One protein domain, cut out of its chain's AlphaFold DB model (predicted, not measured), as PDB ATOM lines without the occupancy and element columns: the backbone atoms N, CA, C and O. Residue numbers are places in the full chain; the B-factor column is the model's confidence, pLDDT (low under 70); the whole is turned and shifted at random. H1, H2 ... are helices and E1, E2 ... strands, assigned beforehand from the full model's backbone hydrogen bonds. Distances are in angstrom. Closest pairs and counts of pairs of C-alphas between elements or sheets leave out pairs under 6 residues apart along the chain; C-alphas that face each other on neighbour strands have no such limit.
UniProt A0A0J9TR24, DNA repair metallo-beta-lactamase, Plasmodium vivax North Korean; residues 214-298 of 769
ATOM      1  N   GLU A 214     -32.310  17.157  45.485       90.69
ATOM      2  CA  GLU A 214     -33.460  16.937  44.590       90.69
ATOM      3  C   GLU A 214     -34.437  18.124  44.630       90.69
ATOM      4  O   GLU A 214     -34.947  18.537  43.589       90.69
ATOM      5  N   GLU A 215     -34.638  18.741  45.799       94.00
ATOM      6  CA  GLU A 215     -35.376  20.007  45.935       94.00
ATOM      7  C   GLU A 215     -34.748  21.124  45.096       94.00
ATOM      8  O   GLU A 215     -35.440  21.797  44.328       94.00
ATOM      9  N   PHE A 216     -33.428  21.303  45.216       95.06
ATOM     10  CA  PHE A 216     -32.698  22.285  44.424       95.06
ATOM     11  C   PHE A 216     -32.747  21.953  42.925       95.06
ATOM     12  O   PHE A 216     -33.009  22.846  42.118       95.06
ATOM     13  N   ARG A 217     -32.581  20.674  42.548       95.25
ATOM     14  CA  ARG A 217     -32.721  20.207  41.159       95.25
ATOM     15  C   ARG A 217     -34.080  20.584  40.575       95.25
ATOM     16  O   ARG A 217     -34.131  21.173  39.500       95.25
ATOM     17  N   MET A 218     -35.171  20.285  41.279       95.50
ATOM     18  CA  MET A 218     -36.525  20.592  40.811       95.50
ATOM     19  C   MET A 218     -36.754  22.101  40.663       95.50
ATOM     20  O   MET A 218     -37.293  22.533  39.646       95.50
ATOM     21  N   ALA A 219     -36.294  22.918  41.615       96.38
ATOM     22  CA  ALA A 219     -36.413  24.375  41.528       96.38
ATOM     23  C   ALA A 219     -35.576  24.982  40.384       96.38
ATOM     24  O   ALA A 219     -36.050  25.870  39.672       96.38
ATOM     25  N   TYR A 220     -34.350  24.489  40.179       97.31
ATOM     26  CA  TYR A 220     -33.478  24.928  39.090       97.31
ATOM     27  C   TYR A 220     -34.047  24.538  37.721       97.31
ATOM     28  O   TYR A 220     -34.189  25.389  36.844       97.31
ATOM     29  N   LEU A 221     -34.431  23.272  37.535       96.44
ATOM     30  CA  LEU A 221     -34.969  22.795  36.260       96.44
ATOM     31  C   LEU A 221     -36.329  23.420  35.939       96.44
ATOM     32  O   LEU A 221     -36.578  23.705  34.772       96.44
ATOM     33  N   LYS A 222     -37.161  23.740  36.941       95.88
ATOM     34  CA  LYS A 222     -38.386  24.522  36.721       95.88
ATOM     35  C   LYS A 222     -38.080  25.948  36.245       95.88
ATOM     36  O   LYS A 222     -38.689  26.412  35.289       95.88
ATOM     37  N   ASN A 223     -37.078  26.613  36.825       95.50
ATOM     38  CA  ASN A 223     -36.605  27.910  36.328       95.50
ATOM     39  C   ASN A 223     -36.085  27.827  34.873       95.50
ATOM     40  O   ASN A 223     -36.275  28.770  34.110       95.50
ATOM     41  N   VAL A 224     -35.456  26.717  34.467       94.81
ATOM     42  CA  VAL A 224     -35.064  26.488  33.062       94.81
ATOM     43  C   VAL A 224     -36.285  26.226  32.170       94.81
ATOM     44  O   VAL A 224     -36.376  26.823  31.104       94.81
ATOM     45  N   GLU A 225     -37.242  25.401  32.599       93.75
ATOM     46  CA  GLU A 225     -38.496  25.127  31.876       93.75
ATOM     47  C   GLU A 225     -39.289  26.420  31.608       93.75
ATOM     48  O   GLU A 225     -39.658  26.689  30.463       93.75
ATOM     49  N   ASP A 226     -39.456  27.274  32.626       91.88
ATOM     50  CA  ASP A 226     -40.095  28.595  32.508       91.88
ATOM     51  C   ASP A 226     -39.371  29.494  31.486       91.88
ATOM     52  O   ASP A 226     -40.003  30.212  30.702       91.88
ATOM     53  N   LEU A 227     -38.034  29.446  31.462       89.94
ATOM     54  CA  LEU A 227     -37.213  30.183  30.501       89.94
ATOM     55  C   LEU A 227     -37.294  29.608  29.083       89.94
ATOM     56  O   LEU A 227     -37.132  30.381  28.136       89.94
ATOM     57  N   ILE A 228     -37.556  28.311  28.904       87.56
ATOM     58  CA  ILE A 228     -37.764  27.719  27.577       87.56
ATOM     59  C   ILE A 228     -39.166  28.073  27.066       87.56
ATOM     60  O   ILE A 228     -39.280  28.648  25.984       87.56
ATOM     61  N   GLY A 229     -40.217  27.864  27.864       85.00
ATOM     62  CA  GLY A 229     -41.588  28.241  27.491       85.00
ATOM     63  C   GLY A 229     -41.728  29.737  27.175       85.00
ATOM     64  O   GLY A 229     -42.389  30.126  26.211       85.00
ATOM     65  N   GLY A 230     -41.006  30.592  27.909       81.56
ATOM     66  CA  GLY A 230     -40.936  32.034  27.660       81.56
ATOM     67  C   GLY A 230     -40.349  32.452  26.300       81.56
ATOM     68  O   GLY A 230     -40.534  33.605  25.908       81.56
ATOM     69  N   LEU A 231     -39.674  31.563  25.557       75.69
ATOM     70  CA  LEU A 231     -39.178  31.850  24.200       75.69
ATOM     71  C   LEU A 231     -40.320  31.972  23.188       75.69
ATOM     72  O   LEU A 231     -40.330  32.915  22.392       75.69
ATOM     73  N   LYS A 232     -41.303  31.063  23.261       68.38
ATOM     74  CA  LYS A 232     -42.455  30.986  22.341       68.38
ATOM     75  C   LYS A 232     -43.213  32.315  22.258       68.38
ATOM     76  O   LYS A 232     -43.674  32.708  21.192       68.38
ATOM     77  N   HIS A 233     -43.281  33.040  23.374       66.56
ATOM     78  CA  HIS A 233     -43.983  34.320  23.487       66.56
ATOM     79  C   HIS A 233     -43.135  35.559  23.137       66.56
ATOM     80  O   HIS A 233     -43.694  36.647  23.025       66.56
ATOM     81  N   LYS A 234     -41.810  35.431  22.964       64.19
ATOM     82  CA  LYS A 234     -40.913  36.570  22.660       64.19
ATOM     83  C   LYS A 234     -40.715  36.824  21.164       64.19
ATOM     84  O   LYS A 234     -40.393  37.947  20.784       64.19
ATOM     85  N   GLY A 235     -40.948  35.812  20.326       54.56
ATOM     86  CA  GLY A 235     -40.983  35.934  18.866       54.56
ATOM     87  C   GLY A 235     -39.712  36.507  18.215       54.56
ATOM     88  O   GLY A 235     -38.647  36.632  18.821       54.56
ATOM     89  N   ARG A 236     -39.842  36.893  16.939       54.34
ATOM     90  CA  ARG A 236     -38.730  37.359  16.084       54.34
ATOM     91  C   ARG A 236     -38.192  38.763  16.414       54.34
ATOM     92  O   ARG A 236     -37.364  39.280  15.670       54.34
ATOM     93  N   GLU A 237     -38.629  39.404  17.502       49.53
ATOM     94  CA  GLU A 237     -38.057  40.695  17.923       49.53
ATOM     95  C   GLU A 237     -36.626  40.557  18.462       49.53
ATOM     96  O   GLU A 237     -35.855  41.522  18.457       49.53
ATOM     97  N   PHE A 238     -36.249  39.356  18.911       56.56
ATOM     98  CA  PHE A 238     -34.920  39.089  19.436       56.56
ATOM     99  C   PHE A 238     -34.001  38.489  18.364       56.56
ATOM    100  O   PHE A 238     -34.281  37.434  17.805       56.56
ATOM    101  N   TYR A 239     -32.840  39.119  18.151       62.00
ATOM    102  CA  TYR A 239     -31.795  38.753  17.172       62.00
ATOM    103  C   TYR A 239     -31.103  37.397  17.442       62.00
ATOM    104  O   TYR A 239     -30.057  37.106  16.867       62.00
ATOM    105  N   LEU A 240     -31.680  36.589  18.336       63.72
ATOM    106  CA  LEU A 240     -31.248  35.246  18.716       63.72
ATOM    107  C   LEU A 240     -32.237  34.157  18.278       63.72
ATOM    108  O   LEU A 240     -31.885  32.984  18.339       63.72
ATOM    109  N   TYR A 241     -33.468  34.517  17.897       59.38
ATOM    110  CA  TYR A 241     -34.590  33.578  17.780       59.38
ATOM    111  C   TYR A 241     -34.285  32.407  16.829       59.38
ATOM    112  O   TYR A 241     -34.345  31.243  17.227       59.38
ATOM    113  N   ASP A 242     -33.803  32.721  15.627       61.56
ATOM    114  CA  ASP A 242     -33.437  31.757  14.581       61.56
ATOM    115  C   ASP A 242     -32.306  30.793  15.023       61.56
ATOM    116  O   ASP A 242     -32.198  29.680  14.510       61.56
ATOM    117  N   SER A 243     -31.480  31.199  16.002       64.88
ATOM    118  CA  SER A 243     -30.392  30.394  16.599       64.88
ATOM    119  C   SER A 243     -30.822  29.529  17.792       64.88
ATOM    120  O   SER A 243     -29.986  28.887  18.423       64.88
ATOM    121  N   ILE A 244     -32.108  29.560  18.147       70.19
ATOM    122  CA  ILE A 244     -32.703  28.803  19.258       70.19
ATOM    123  C   ILE A 244     -33.787  27.841  18.739       70.19
ATOM    124  O   ILE A 244     -33.949  26.755  19.286       70.19
ATOM    125  N   GLU A 245     -34.489  28.212  17.662       64.31
ATOM    126  CA  GLU A 245     -35.590  27.440  17.060       64.31
ATOM    127  C   GLU A 245     -35.154  26.104  16.417       64.31
ATOM    128  O   GLU A 245     -35.952  25.172  16.366       64.31
ATOM    129  N   LYS A 246     -33.901  25.987  15.942       60.44
ATOM    130  CA  LYS A 246     -33.409  24.806  15.189       60.44
ATOM    131  C   LYS A 246     -32.334  23.980  15.902       60.44
ATOM    132  O   LYS A 246     -32.358  22.758  15.832       60.44
ATOM    133  N   GLU A 247     -31.396  24.636  16.579       74.12
ATOM    134  CA  GLU A 247     -30.312  24.001  17.338       74.12
ATOM    135  C   GLU A 247     -30.071  24.814  18.614       74.12
ATOM    136  O   GLU A 247     -29.516  25.909  18.530       74.12
ATOM    137  N   ASN A 248     -30.449  24.302  19.789       85.44
ATOM    138  CA  ASN A 248     -30.043  24.923  21.052       85.44
ATOM    139  C   ASN A 248     -28.954  24.115  21.768       85.44
ATOM    140  O   ASN A 248     -28.852  22.896  21.643       85.44
ATOM    141  N   TYR A 249     -28.144  24.854  22.515       91.50
ATOM    142  CA  TYR A 249     -26.952  24.436  23.245       91.50
ATOM    143  C   TYR A 249     -27.116  24.713  24.749       91.50
ATOM    144  O   TYR A 249     -26.147  24.963  25.471       91.50
ATOM    145  N   PHE A 250     -28.366  24.717  25.226       92.50
ATOM    146  CA  PHE A 250     -28.717  25.014  26.616       92.50
ATOM    147  C   PHE A 250     -28.112  24.006  27.600       92.50
ATOM    148  O   PHE A 250     -27.764  24.383  28.717       92.50
ATOM    149  N   ASN A 251     -27.918  22.758  27.174       94.50
ATOM    150  CA  ASN A 251     -27.240  21.704  27.927       94.50
ATOM    151  C   ASN A 251     -25.832  22.127  28.411       94.50
ATOM    152  O   ASN A 251     -25.503  21.938  29.582       94.50
ATOM    153  N   PHE A 252     -25.037  22.776  27.547       95.25
ATOM    154  CA  PHE A 252     -23.683  23.240  27.868       95.25
ATOM    155  C   PHE A 252     -23.703  24.394  28.873       95.25
ATOM    156  O   PHE A 252     -22.925  24.386  29.827       95.25
ATOM    157  N   PHE A 253     -24.635  25.342  28.711       95.19
ATOM    158  CA  PHE A 253     -24.845  26.406  29.696       95.19
ATOM    159  C   PHE A 253     -25.226  25.827  31.064       95.19
ATOM    160  O   PHE A 253     -24.583  26.159  32.053       95.19
ATOM    161  N   ILE A 254     -26.220  24.932  31.121       96.00
ATOM    162  CA  ILE A 254     -26.693  24.311  32.371       96.00
ATOM    163  C   ILE A 254     -25.554  23.551  33.069       96.00
ATOM    164  O   ILE A 254     -25.411  23.636  34.287       96.00
ATOM    165  N   TYR A 255     -24.708  22.849  32.306       95.44
ATOM    166  CA  TYR A 255     -23.542  22.142  32.839       95.44
ATOM    167  C   TYR A 255     -22.515  23.070  33.497       95.44
ATOM    168  O   TYR A 255     -22.067  22.804  34.617       95.44
ATOM    169  N   VAL A 256     -22.170  24.178  32.841       95.81
ATOM    170  CA  VAL A 256     -21.218  25.164  33.372       95.81
ATOM    171  C   VAL A 256     -21.806  25.942  34.549       95.81
ATOM    172  O   VAL A 256     -21.137  26.110  35.566       95.81
ATOM    173  N   ASP A 257     -23.060  26.376  34.438       96.00
ATOM    174  CA  ASP A 257     -23.775  27.151  35.454       96.00
ATOM    175  C   ASP A 257     -23.886  26.378  36.781       96.00
ATOM    176  O   ASP A 257     -23.491  26.881  37.835       96.00
ATOM    177  N   LEU A 258     -24.306  25.110  36.721       95.25
ATOM    178  CA  LEU A 258     -24.383  24.239  37.897       95.25
ATOM    179  C   LEU A 258     -23.001  23.840  38.434       95.25
ATOM    180  O   LEU A 258     -22.827  23.797  39.651       95.25
ATOM    181  N   SER A 259     -22.001  23.604  37.576       94.00
ATOM    182  CA  SER A 259     -20.629  23.333  38.044       94.00
ATOM    183  C   SER A 259     -20.076  24.509  38.858       94.00
ATOM    184  O   SER A 259     -19.561  24.326  39.960       94.00
ATOM    185  N   LEU A 260     -20.242  25.742  38.365       94.25
ATOM    186  CA  LEU A 260     -19.818  26.952  39.076       94.25
ATOM    187  C   LEU A 260     -20.625  27.192  40.366       94.25
ATOM    188  O   LEU A 260     -20.061  27.675  41.348       94.25
ATOM    189  N   TYR A 261     -21.907  26.813  40.392       94.94
ATOM    190  CA  TYR A 261     -22.738  26.847  41.599       94.94
ATOM    191  C   TYR A 261     -22.203  25.905  42.690       94.94
ATOM    192  O   TYR A 261     -21.923  26.339  43.811       94.94
ATOM    193  N   PHE A 262     -22.009  24.619  42.375       92.81
ATOM    194  CA  PHE A 262     -21.603  23.616  43.367       92.81
ATOM    195  C   PHE A 262     -20.129  23.738  43.800       92.81
ATOM    196  O   PHE A 262     -19.821  23.456  44.964       92.81
ATOM    197  N   ASN A 263     -19.254  24.320  42.969       89.94
ATOM    198  CA  ASN A 263     -17.890  24.708  43.362       89.94
ATOM    199  C   ASN A 263     -17.850  25.641  44.594       89.94
ATOM    200  O   ASN A 263     -16.905  25.562  45.380       89.94
ATOM    201  N   GLN A 264     -18.875  26.475  44.838       90.44
ATOM    202  CA  GLN A 264     -18.948  27.323  46.047       90.44
ATOM    203  C   GLN A 264     -19.039  26.514  47.351       90.44
ATOM    204  O   GLN A 264     -18.599  26.972  48.413       90.44
ATOM    205  N   ASN A 265     -19.577  25.297  47.259       91.00
ATOM    206  CA  ASN A 265     -19.647  24.325  48.342       91.00
ATOM    207  C   ASN A 265     -18.516  23.289  48.306       91.00
ATOM    208  O   ASN A 265     -18.453  22.473  49.224       91.00
ATOM    209  N   GLU A 266     -17.606  23.365  47.329       88.88
ATOM    210  CA  GLU A 266     -16.536  22.385  47.080       88.88
ATOM    211  C   GLU A 266     -17.117  20.983  46.843       88.88
ATOM    212  O   GLU A 266     -16.772  20.022  47.524       88.88
ATOM    213  N   VAL A 267     -18.073  20.907  45.915       87.06
ATOM    214  CA  VAL A 267     -18.721  19.666  45.481       87.06
ATOM    215  C   VAL A 267     -18.626  19.586  43.960       87.06
ATOM    216  O   VAL A 267     -19.259  20.383  43.269       87.06
ATOM    217  N   ASP A 268     -17.871  18.614  43.447       85.31
ATOM    218  CA  ASP A 268     -17.937  18.246  42.032       85.31
ATOM    219  C   ASP A 268     -19.271  17.535  41.737       85.31
ATOM    220  O   ASP A 268     -19.793  16.751  42.541       85.31
ATOM    221  N   ILE A 269     -19.835  17.829  40.566       86.94
ATOM    222  CA  ILE A 269     -21.155  17.359  40.145       86.94
ATOM    223  C   ILE A 269     -21.104  16.755  38.741       86.94
ATOM    224  O   ILE A 269     -20.732  17.401  37.761       86.94
ATOM    225  N   LEU A 270     -21.564  15.512  38.635       89.50
ATOM    226  CA  LEU A 270     -21.887  14.873  37.371       89.50
ATOM    227  C   LEU A 270     -23.361  15.140  37.045       89.50
ATOM    228  O   LEU A 270     -24.258  14.851  37.840       89.50
ATOM    229  N   LEU A 271     -23.617  15.681  35.855       91.75
ATOM    230  CA  LEU A 271     -24.966  15.866  35.330       91.75
ATOM    231  C   LEU A 271     -25.255  14.805  34.278       91.75
ATOM    232  O   LEU A 271     -24.514  14.683  33.300       91.75
ATOM    233  N   LEU A 272     -26.343  14.064  34.472       92.00
ATOM    234  CA  LEU A 272     -26.761  12.976  33.595       92.00
ATOM    235  C   LEU A 272     -28.109  13.268  32.942       92.00
ATOM    236  O   LEU A 272     -29.036  13.735  33.598       92.00
ATOM    237  N   TYR A 273     -28.247  12.916  31.670       90.81
ATOM    238  CA  TYR A 273     -29.525  12.867  30.965       90.81
ATOM    239  C   TYR A 273     -29.983  11.408  30.808       90.81
ATOM    240  O   TYR A 273     -29.169  10.521  30.527       90.81
ATOM    241  N   ASP A 274     -31.271  11.154  31.071       85.81
ATOM    242  CA  ASP A 274     -31.895   9.819  31.171       85.81
ATOM    243  C   ASP A 274     -31.102   8.816  32.043       85.81
ATOM    244  O   ASP A 274     -31.148   7.602  31.845       85.81
ATOM    245  N   GLY A 275     -30.331   9.333  33.009       78.69
ATOM    246  CA  GLY A 275     -29.445   8.555  33.881       78.69
ATOM    247  C   GLY A 275     -28.257   7.876  33.183       78.69
ATOM    248  O   GLY A 275     -27.629   7.022  33.803       78.69
ATOM    249  N   LYS A 276     -27.953   8.206  31.917       81.62
ATOM    250  CA  LYS A 276     -26.957   7.479  31.098       81.62
ATOM    251  C   LYS A 276     -25.956   8.361  30.346       81.62
ATOM    252  O   LYS A 276     -24.778   8.019  30.314       81.62
ATOM    253  N   LYS A 277     -26.404   9.456  29.724       87.81
ATOM    254  CA  LYS A 277     -25.553  10.377  28.937       87.81
ATOM    255  C   LYS A 277     -25.040  11.521  29.809       87.81
ATOM    256  O   LYS A 277     -25.757  11.910  30.731       87.81
ATOM    257  N   ARG A 278     -23.858  12.085  29.535       89.56
ATOM    258  CA  ARG A 278     -23.379  13.298  30.230       89.56
ATOM    259  C   ARG A 278     -24.142  14.511  29.678       89.56
ATOM    260  O   ARG A 278     -24.467  14.558  28.495       89.56
ATOM    261  N   LEU A 279     -24.453  15.516  30.502       90.12
ATOM    262  CA  LEU A 279     -25.206  16.684  30.011       90.12
ATOM    263  C   LEU A 279     -24.408  17.532  28.999       90.12
ATOM    264  O   LEU A 279     -25.010  18.183  28.150       90.12
ATOM    265  N   ASN A 280     -23.074  17.498  29.043       86.50
ATOM    266  CA  ASN A 280     -22.205  18.121  28.039       86.50
ATOM    267  C   ASN A 280     -21.982  17.263  26.772       86.50
ATOM    268  O   ASN A 280     -21.180  17.640  25.923       86.50
ATOM    269  N   ASP A 281     -22.725  16.168  26.583       85.69
ATOM    270  CA  ASP A 281     -22.886  15.557  25.256       85.69
ATOM    271  C   ASP A 281     -23.756  16.472  24.361       85.69
ATOM    272  O   ASP A 281     -24.539  17.277  24.862       85.69
ATOM    273  N   ASN A 282     -23.670  16.365  23.027       82.19
ATOM    274  CA  ASN A 282     -24.499  17.179  22.117       82.19
ATOM    275  C   ASN A 282     -25.996  16.807  22.221       82.19
ATOM    276  O   ASN A 282     -26.468  15.899  21.536       82.19
ATOM    277  N   LEU A 283     -26.737  17.526  23.069       87.50
ATOM    278  CA  LEU A 283     -28.142  17.280  23.396       87.50
ATOM    279  C   LEU A 283     -28.959  18.583  23.370       87.50
ATOM    280  O   LEU A 283     -28.641  19.537  24.073       87.50
ATOM    281  N   VAL A 284     -30.054  18.587  22.609       88.75
ATOM    282  CA  VAL A 284     -31.020  19.698  22.555       88.75
ATOM    283  C   VAL A 284     -31.977  19.604  23.750       88.75
ATOM    284  O   VAL A 284     -32.598  18.559  23.959       88.75
ATOM    285  N   ILE A 285     -32.120  20.685  24.523       89.69
ATOM    286  CA  ILE A 285     -33.012  20.730  25.698       89.69
ATOM    287  C   ILE A 285     -34.304  21.481  25.364       89.69
ATOM    288  O   ILE A 285     -34.272  22.539  24.736       89.69
ATOM    289  N   ASN A 286     -35.444  20.947  25.792       88.50
ATOM    290  CA  ASN A 286     -36.774  21.521  25.596       88.50
ATOM    291  C   ASN A 286     -37.650  21.352  26.860       88.50
ATOM    292  O   ASN A 286     -37.234  20.735  27.840       88.50
ATOM    293  N   GLU A 287     -38.868  21.904  26.844       87.69
ATOM    294  CA  GLU A 287     -39.845  21.781  27.946       87.69
ATOM    295  C   GLU A 287     -40.159  20.319  28.308       87.69
ATOM    296  O   GLU A 287     -40.348  19.982  29.474       87.69
ATOM    297  N   GLU A 288     -40.186  19.421  27.324       88.19
ATOM    298  CA  GLU A 288     -40.535  18.021  27.550       88.19
ATOM    299  C   GLU A 288     -39.424  17.254  28.274       88.19
ATOM    300  O   GLU A 288     -39.733  16.426  29.135       88.19
ATOM    301  N   ASN A 289     -38.156  17.529  27.952       91.31
ATOM    302  CA  ASN A 289     -37.006  16.721  28.359       91.31
ATOM    303  C   ASN A 289     -36.143  17.333  29.480       91.31
ATOM    304  O   ASN A 289     -35.414  16.596  30.146       91.31
ATOM    305  N   VAL A 290     -36.257  18.638  29.766       92.25
ATOM    306  CA  VAL A 290     -35.451  19.327  30.799       92.25
ATOM    307  C   VAL A 290     -35.566  18.671  32.183       92.25
ATOM    308  O   VAL A 290     -34.577  18.549  32.905       92.25
ATOM    309  N   LYS A 291     -36.749  18.151  32.529       92.19
ATOM    310  CA  LYS A 291     -37.027  17.439  33.790       92.19
ATOM    311  C   LYS A 291     -36.230  16.137  33.977       92.19
ATOM    312  O   LYS A 291     -36.057  15.699  35.121       92.19
ATOM    313  N   ASN A 292     -35.731  15.541  32.888       92.94
ATOM    314  CA  ASN A 292     -34.971  14.285  32.894       92.94
ATOM    315  C   ASN A 292     -33.504  14.479  33.314       92.94
ATOM    316  O   ASN A 292     -32.819  13.494  33.594       92.94
ATOM    317  N   ILE A 293     -33.015  15.724  33.383       94.25
ATOM    318  CA  ILE A 293     -31.665  16.029  33.866       94.25
ATOM    319  C   ILE A 293     -31.562  15.613  35.338       94.25
ATOM    320  O   ILE A 293     -32.299  16.105  36.195       94.25
ATOM    321  N   ARG A 294     -30.638  14.705  35.646       92.44
ATOM    322  CA  ARG A 294     -30.330  14.207  36.989       92.44
ATOM    323  C   ARG A 294     -28.979  14.725  37.454       92.44
ATOM    324  O   ARG A 294     -28.037  14.843  36.677       92.44
ATOM    325  N   PHE A 295     -28.915  15.053  38.737       91.75
ATOM    326  CA  PHE A 295     -27.717  15.548  39.403       91.75
ATOM    327  C   PHE A 295     -27.114  14.392  40.209       91.75
ATOM    328  O   PHE A 295     -27.854  13.682  40.895       91.75
ATOM    329  N   VAL A 296     -25.795  14.209  40.157       88.25
ATOM    330  CA  VAL A 296     -25.057  13.217  40.953       88.25
ATOM    331  C   VAL A 296     -23.826  13.900  41.544       88.25
ATOM    332  O   VAL A 296     -22.962  14.364  40.807       88.25
ATOM    333  N   ALA A 297     -23.740  13.984  42.871       82.69
ATOM    334  CA  ALA A 297     -22.541  14.480  43.542       82.69
ATOM    335  C   ALA A 297     -21.448  13.404  43.483       82.69
ATOM    336  O   ALA A 297     -21.664  12.281  43.944       82.69
ATOM    337  N   THR A 298     -20.285  13.727  42.923       76.62
ATOM    338  CA  THR A 298     -19.153  12.794  42.844       76.62
ATOM    339  C   THR A 298     -18.278  12.960  44.081       76.62
ATOM    340  O   THR A 298     -17.634  13.994  44.240       76.62
TER     341      THR A 298
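What this domain is: This is residues 214 to 298 of the 769 residues of the protein "DNA repair metallo-beta-lactamase" of Plasmodium vivax North Korean (UniProt A0A0J9TR24). Two helices and a small two-stranded ribbon make the body: the long helix H1 reaches strand E2 with its first part, and the shorter H2 packs on E1, the other strand. Long loops join H1 to H2 and E1 to E2, while a tight link joins H2 to E1, and residues 233 to 240 stick out beyond the end of H1. The 85 printed residues hold two named helices and two named strands, in the order H1, H2, E1, E2; the sheet, E1 - E2, is antiparallel and the class is mixed, helices and strands. The whole is compact, with a radius of gyration of the C-alphas of 13.6 A, yet elongated in outline, spanning 41 by 22 by 20 A.

Where its parts are: Find C-alpha 214 at (-33.460, 16.937, 44.590); from there H1, residues 214 to 232, runs 27.8 A to C-alpha 232 at (-42.455, 30.986, 22.341). Next look at residues 250 to 263 for H2, 19.9 A long. E1 is residues 269 to 273, 13.2 A, and E2 is residues 293 to 297, 13.4 A, ending at C-alpha 297 at (-22.541, 14.480, 43.542).

How they stand to each other: Start at the hairpin of E1 and E2, antiparallel at 154 degrees, where N 270 and O 296 are 2.8 A apart and N 294 and O 272 also 2.8 A, within hydrogen-bond range. H2 touches E1, the closest C-alphas being those of Ser 259 and Ile 269, 6.4 A apart. H1 touches E2, the closest C-alphas being those of Arg 217 and Phe 295, 7.1 A apart. H1 and H2 are near each other, with 7 pairs of C-alphas within 10 A. In H2 every O i to N i+4 pair is within hydrogen-bond range, in H1 13 of 15.

The domain as a whole: The farthest C-alphas, of Glu 237 and Thr 298, are 41.9 A apart. The printed part has no cut; the links H1 to H2 and E1 to E2 are long. Look for pLDDT under 70 at residues 232 to 243 and 245 to 246.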